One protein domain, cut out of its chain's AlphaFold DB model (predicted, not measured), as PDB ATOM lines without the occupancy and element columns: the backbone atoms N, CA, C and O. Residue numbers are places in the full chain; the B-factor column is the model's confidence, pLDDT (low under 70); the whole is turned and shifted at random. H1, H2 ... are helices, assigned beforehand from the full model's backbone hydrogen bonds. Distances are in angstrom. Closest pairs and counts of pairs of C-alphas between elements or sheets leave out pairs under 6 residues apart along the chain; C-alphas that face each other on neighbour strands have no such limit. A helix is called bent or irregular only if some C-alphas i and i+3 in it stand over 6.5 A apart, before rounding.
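AT A GLANCE: This is residues 133 to 180 of the 181 residues of a protein of Apis cerana (UniProt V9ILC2). Three separate helices are strung along one open, drawn-out stretch of chain, with no common core: H1 is at one end, the small H2 is part of the way along, and H3, the longest by residues, is at the other end. H1 and H3 are set across the long axis like two posts, running roughly the same way, and the chain crosses the space between them through H2 and the two links. The printed part has 48 residues with three named helices, in the order H1, H2, H3, and no named strand; its class is all helix. It is extended, with a radius of gyration of the C-alphas of 16.7 A and spans of 44 by 21 by 17 A.

IN THESE COORDINATES: H1 is residues 133 to 140, and its first and last C-alphas are 10.5 A apart. It begins at C-alpha 133, at (379.419, 249.792, 293.602). Residues 141 to 151 follow, before H2, residues 152 to 157, which measures 8.2 A from first to last C-alpha. C-alpha 152 is at (359.339, 244.517, 288.620). After residues 158 to 166 comes H3, residues 167 to 179, 18.4 A from first to last C-alpha. It ends at C-alpha 179, at (341.184, 264.238, 276.430), and Asn 180 is the last printed residue. No helix is bent or irregular.

HOW THE PARTS SIT: H1 touches no helix. H1 and H2 are apart, with no C-alpha of the one within 8 A of the other. By the same test H2 and H3 are apart, and H1 and H3 are apart. Residues 133 to 159 stand free, of which 133 to 140 belong to H1 and 152 to 157 to H2. Residues 164 to 169, of which 167 to 169 belong to H3, and residues 175 to 180, of which 175 to 179 belong to H3, stand free too. There is no hairpin. In H1, H2 and H3 every O i to N i+4 pair is within hydrogen-bond range.

THE WHOLE: The outline is a rod. The two C-alphas farthest apart are those of Cys 134 and Asn 180, at 47.6 A, and the first and last printed C-alphas, of Trp 133 and Asn 180, are 46.2 A apart. The printed part has no cut. The link from H1 to H2, with 11 residues, is long, and the link from H2 to H3, with 9 residues, is short but not tight. The mean pLDDT of the printed part is 88.0, and the model's confidence is low, under 70, at residues 178 to 180.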
ATOM      1  N   TRP A 133     379.640 250.547 292.368       91.75
ATOM      2  CA  TRP A 133     379.419 249.792 293.602       91.75
ATOM      3  C   TRP A 133     379.537 250.637 294.875       91.75
ATOM      4  O   TRP A 133     378.765 250.434 295.810       91.75
ATOM      5  N   CYS A 134     380.439 251.619 294.910       91.31
ATOM      6  CA  CYS A 134     380.541 252.557 296.027       91.31
ATOM      7  C   CYS A 134     379.299 253.450 296.118       91.31
ATOM      8  O   CYS A 134     378.807 253.684 297.217       91.31
ATOM      9  N   ARG A 135     378.747 253.908 294.986       90.88
ATOM     10  CA  ARG A 135     377.505 254.701 294.984       90.88
ATOM     11  C   ARG A 135     376.291 253.889 295.390       90.88
ATOM     12  O   ARG A 135     375.479 254.395 296.156       90.88
ATOM     13  N   VAL A 136     376.185 252.645 294.925       90.56
ATOM     14  CA  VAL A 136     375.134 251.725 295.381       90.56
ATOM     15  C   VAL A 136     375.247 251.514 296.891       90.56
ATOM     16  O   VAL A 136     374.254 251.669 297.591       90.56
ATOM     17  N   CYS A 137     376.452 251.250 297.407       92.19
ATOM     18  CA  CYS A 137     376.699 251.124 298.844       92.19
ATOM     19  C   CYS A 137     376.276 252.391 299.609       92.19
ATOM     20  O   CYS A 137     375.481 252.308 300.540       92.19
ATOM     21  N   ALA A 138     376.715 253.573 299.168       92.81
ATOM     22  CA  ALA A 138     376.336 254.839 299.790       92.81
ATOM     23  C   ALA A 138     374.815 255.071 299.772       92.81
ATOM     24  O   ALA A 138     374.256 255.489 300.775       92.81
ATOM     25  N   MET A 139     374.134 254.755 298.664       90.38
ATOM     26  CA  MET A 139     372.674 254.870 298.555       90.38
ATOM     27  C   MET A 139     371.923 253.886 299.458       90.38
ATOM     28  O   MET A 139     370.848 254.229 299.938       90.38
ATOM     29  N   LEU A 140     372.465 252.685 299.685       90.25
ATOM     30  CA  LEU A 140     371.886 251.696 300.602       90.25
ATOM     31  C   LEU A 140     372.016 252.105 302.075       90.25
ATOM     32  O   LEU A 140     371.226 251.648 302.897       90.25
ATOM     33  N   HIS A 141     373.003 252.942 302.399       92.69
ATOM     34  CA  HIS A 141     373.248 253.470 303.742       92.69
ATOM     35  C   HIS A 141     372.715 254.899 303.954       92.69
ATOM     36  O   HIS A 141     372.939 255.470 305.017       92.69
ATOM     37  N   ASP A 142     372.046 255.485 302.960       91.81
ATOM     38  CA  ASP A 142     371.418 256.809 303.051       91.81
ATOM     39  C   ASP A 142     370.016 256.689 303.680       91.81
ATOM     40  O   ASP A 142     369.301 255.718 303.422       91.81
ATOM     41  N   ASP A 143     369.576 257.695 304.439       91.75
ATOM     42  CA  ASP A 143     368.279 257.721 305.148       91.75
ATOM     43  C   ASP A 143     367.091 258.008 304.202       91.75
ATOM     44  O   ASP A 143     366.103 258.669 304.544       91.75
ATOM     45  N   ARG A 144     367.169 257.532 302.957       87.69
ATOM     46  CA  ARG A 144     366.124 257.750 301.957       87.69
ATOM     47  C   ARG A 144     364.894 256.907 302.273       87.69
ATOM     48  O   ARG A 144     365.025 255.740 302.644       87.69
ATOM     49  N   PRO A 145     363.684 257.440 302.024       89.56
ATOM     50  CA  PRO A 145     362.474 256.641 302.105       89.56
ATOM     51  C   PRO A 145     362.597 255.384 301.229       89.56
ATOM     52  O   PRO A 145     363.020 255.490 300.071       89.56
ATOM     53  N   PRO A 146     362.215 254.201 301.741       85.62
ATOM     54  CA  PRO A 146     362.299 252.972 300.972       85.62
ATOM     55  C   PRO A 146     361.386 253.064 299.748       85.62
ATOM     56  O   PRO A 146     360.186 253.323 299.855       85.62
ATOM     57  N   LYS A 147     361.961 252.824 298.568       88.81
ATOM     58  CA  LYS A 147     361.229 252.703 297.308       88.81
ATOM     59  C   LYS A 147     361.259 251.246 296.873       88.81
ATOM     60  O   LYS A 147     362.330 250.682 296.682       88.81
ATOM     61  N   PHE A 148     360.089 250.651 296.689       89.69
ATOM     62  CA  PHE A 148     359.956 249.299 296.161       89.69
ATOM     63  C   PHE A 148     358.868 249.266 295.093       89.69
ATOM     64  O   PHE A 148     357.914 250.044 295.129       89.69
ATOM     65  N   TYR A 149     359.017 248.351 294.143       91.19
ATOM     66  CA  TYR A 149     358.023 248.088 293.113       91.19
ATOM     67  C   TYR A 149     357.369 246.746 293.420       91.19
ATOM     68  O   TYR A 149     358.065 245.767 293.681       91.19
ATOM     69  N   LYS A 150     356.033 246.708 293.430       94.00
ATOM     70  CA  LYS A 150     355.280 245.472 293.700       94.00
ATOM     71  C   LYS A 150     355.464 244.441 292.589       94.00
ATOM     72  O   LYS A 150     355.527 243.252 292.872       94.00
ATOM     73  N   ASP A 151     355.569 244.917 291.353       94.62
ATOM     74  CA  ASP A 151     355.876 244.109 290.184       94.62
ATOM     75  C   ASP A 151     357.028 244.769 289.420       94.62
ATOM     76  O   ASP A 151     356.926 245.897 288.936       94.62
ATOM     77  N   VAL A 152     358.153 244.061 289.351       92.38
ATOM     78  CA  VAL A 152     359.339 244.517 288.620       92.38
ATOM     79  C   VAL A 152     359.065 244.565 287.117       92.38
ATOM     80  O   VAL A 152     359.630 245.409 286.432       92.38
ATOM     81  N   ASN A 153     358.195 243.698 286.592       92.00
ATOM     82  CA  ASN A 153     357.850 243.695 285.173       92.00
ATOM     83  C   ASN A 153     357.025 244.914 284.796       92.00
ATOM     84  O   ASN A 153     357.309 245.515 283.769       92.00
ATOM     85  N   ASP A 154     356.050 245.286 285.620       92.56
ATOM     86  CA  ASP A 154     355.263 246.499 285.399       92.56
ATOM     87  C   ASP A 154     356.166 247.742 285.408       92.56
ATOM     88  O   ASP A 154     356.135 248.562 284.495       92.56
ATOM     89  N   TRP A 155     357.088 247.824 286.371       90.06
ATOM     90  CA  TRP A 155     358.055 248.919 286.418       90.06
ATOM     91  C   TRP A 155     359.024 248.945 285.220       90.06
ATOM     92  O   TRP A 155     359.300 250.015 284.683       90.06
ATOM     93  N   TRP A 156     359.566 247.792 284.818       88.56
ATOM     94  CA  TRP A 156     360.632 247.707 283.809       88.56
ATOM     95  C   TRP A 156     360.125 247.675 282.363       88.56
ATOM     96  O   TRP A 156     360.814 248.107 281.444       88.56
ATOM     97  N   ARG A 157     358.943 247.099 282.140       89.19
ATOM     98  CA  ARG A 157     358.395 246.814 280.806       89.19
ATOM     99  C   ARG A 157     356.870 246.916 280.743       89.19
ATOM    100  O   ARG A 157     356.273 246.340 279.837       89.19
ATOM    101  N   GLY A 158     356.253 247.593 281.709       91.25
ATOM    102  CA  GLY A 158     354.824 247.882 281.700       91.25
ATOM    103  C   GLY A 158     354.453 248.973 280.698       91.25
ATOM    104  O   GLY A 158     355.287 249.505 279.953       91.25
ATOM    105  N   ASP A 159     353.169 249.313 280.694       90.25
ATOM    106  CA  ASP A 159     352.593 250.227 279.714       90.25
ATOM    107  C   ASP A 159     353.211 251.630 279.803       90.25
ATOM    108  O   ASP A 159     353.292 252.264 280.858       90.25
ATOM    109  N   GLY A 160     353.661 252.138 278.654       89.69
ATOM    110  CA  GLY A 160     354.289 253.455 278.545       89.69
ATOM    111  C   GLY A 160     355.713 253.538 279.104       89.69
ATOM    112  O   GLY A 160     356.234 254.653 279.238       89.69
ATOM    113  N   ILE A 161     356.345 252.409 279.448       94.00
ATOM    114  CA  ILE A 161     357.786 252.340 279.746       94.00
ATOM    115  C   ILE A 161     358.598 252.215 278.461       94.00
ATOM    116  O   ILE A 161     359.601 252.907 278.310       94.00
ATOM    117  N   CYS A 162     358.140 251.379 277.532       94.56
ATOM    118  CA  CYS A 162     358.723 251.222 276.207       94.56
ATOM    119  C   CYS A 162     357.685 251.508 275.121       94.56
ATOM    120  O   CYS A 162     356.492 251.279 275.317       94.56
ATOM    121  N   THR A 163     358.150 251.955 273.960       93.25
ATOM    122  CA  THR A 163     357.328 252.155 272.765       93.25
ATOM    123  C   THR A 163     357.957 251.457 271.558       93.25
ATOM    124  O   THR A 163     359.170 251.267 271.484       93.25
ATOM    125  N   THR A 164     357.125 251.035 270.608       90.75
ATOM    126  CA  THR A 164     357.569 250.518 269.304       90.75
ATOM    127  C   THR A 164     357.598 251.601 268.224       90.75
ATOM    128  O   THR A 164     358.145 251.366 267.146       90.75
ATOM    129  N   THR A 165     357.034 252.777 268.512       90.56
ATOM    130  CA  THR A 165     357.006 253.963 267.645       90.56
ATOM    131  C   THR A 165     357.971 255.044 268.157       90.56
ATOM    132  O   THR A 165     358.753 254.800 269.082       90.56
ATOM    133  N   SER A 166     357.956 256.235 267.550       91.62
ATOM    134  CA  SER A 166     358.643 257.414 268.099       91.62
ATOM    135  C   SER A 166     358.002 257.858 269.422       91.62
ATOM    136  O   SER A 166     356.807 257.638 269.653       91.62
ATOM    137  N   TRP A 167     358.765 258.521 270.298       94.50
ATOM    138  CA  TRP A 167     358.200 259.098 271.523       94.50
ATOM    139  C   TRP A 167     357.208 260.217 271.204       94.50
ATOM    140  O   TRP A 167     356.173 260.326 271.854       94.50
ATOM    141  N   ARG A 168     357.466 260.972 270.129       91.56
ATOM    142  CA  ARG A 168     356.551 261.980 269.574       91.56
ATOM    143  C   ARG A 168     355.157 261.408 269.289       91.56
ATOM    144  O   ARG A 168     354.154 261.972 269.731       91.56
ATOM    145  N   GLU A 169     355.077 260.295 268.560       90.25
ATOM    146  CA  GLU A 169     353.803 259.631 268.255       90.25
ATOM    147  C   GLU A 169     353.155 259.058 269.515       90.25
ATOM    148  O   GLU A 169     351.965 259.272 269.754       90.25
ATOM    149  N   HIS A 170     353.943 258.361 270.337       90.31
ATOM    150  CA  HIS A 170     353.478 257.753 271.579       90.31
ATOM    151  C   HIS A 170     352.806 258.781 272.505       90.31
ATOM    152  O   HIS A 170     351.697 258.562 273.001       90.31
ATOM    153  N   ASP A 171     353.441 259.934 272.698       90.75
ATOM    154  CA  ASP A 171     352.939 260.979 273.585       90.75
ATOM    155  C   ASP A 171     351.724 261.699 273.004       90.75
ATOM    156  O   ASP A 171     350.791 262.026 273.742       90.75
ATOM    157  N   SER A 172     351.682 261.874 271.681       87.75
ATOM    158  CA  SER A 172     350.522 262.437 270.981       87.75
ATOM    159  C   SER A 172     349.278 261.563 271.165       87.75
ATOM    160  O   SER A 172     348.206 262.068 271.510       87.75
ATOM    161  N   VAL A 173     349.418 260.242 271.008       85.81
ATOM    162  CA  VAL A 173     348.327 259.276 271.228       85.81
ATOM    163  C   VAL A 173     347.872 259.297 272.686       85.81
ATOM    164  O   VAL A 173     346.674 259.360 272.969       85.81
ATOM    165  N   ARG A 174     348.817 259.304 273.632       82.06
ATOM    166  CA  ARG A 174     348.499 259.327 275.064       82.06
ATOM    167  C   ARG A 174     347.766 260.605 275.473       82.06
ATOM    168  O   ARG A 174     346.794 260.536 276.223       82.06
ATOM    169  N   ALA A 175     348.191 261.757 274.954       80.00
ATOM    170  CA  ALA A 175     347.522 263.033 275.182       80.00
ATOM    171  C   ALA A 175     346.110 263.070 274.567       80.00
ATOM    172  O   ALA A 175     345.205 263.659 275.158       80.00
ATOM    173  N   GLY A 176     345.906 262.429 273.412       74.50
ATOM    174  CA  GLY A 176     344.588 262.273 272.789       74.50
ATOM    175  C   GLY A 176     343.631 261.415 273.619       74.50
ATOM    176  O   GLY A 176     342.484 261.803 273.825       74.50
ATOM    177  N   ASN A 177     344.112 260.297 274.168       72.88
ATOM    178  CA  ASN A 177     343.303 259.413 275.014       72.88
ATOM    179  C   ASN A 177     342.877 260.083 276.330       72.88
ATOM    180  O   ASN A 177     341.732 259.929 276.739       72.88
ATOM    181  N   LEU A 178     343.759 260.877 276.949       68.88
ATOM    182  CA  LEU A 178     343.461 261.636 278.174       68.88
ATOM    183  C   LEU A 178     342.411 262.742 277.982       68.88
ATOM    184  O   LEU A 178     341.807 263.178 278.955       68.88
ATOM    185  N   LYS A 179     342.208 263.226 276.751       64.38
ATOM    186  CA  LYS A 179     341.184 264.238 276.430       64.38
ATOM    187  C   LYS A 179     339.802 263.635 276.159       64.38
ATOM    188  O   LYS A 179     338.831 264.383 276.114       64.38
ATOM    189  N   ASN A 180     339.724 262.318 275.965       54.00
ATOM    190  CA  ASN A 180     338.494 261.583 275.655       54.00
ATOM    191  C   ASN A 180     337.929 260.807 276.866       54.00
ATOM    192  O   ASN A 180     337.018 259.996 276.697       54.00
TER     193      ASN A 180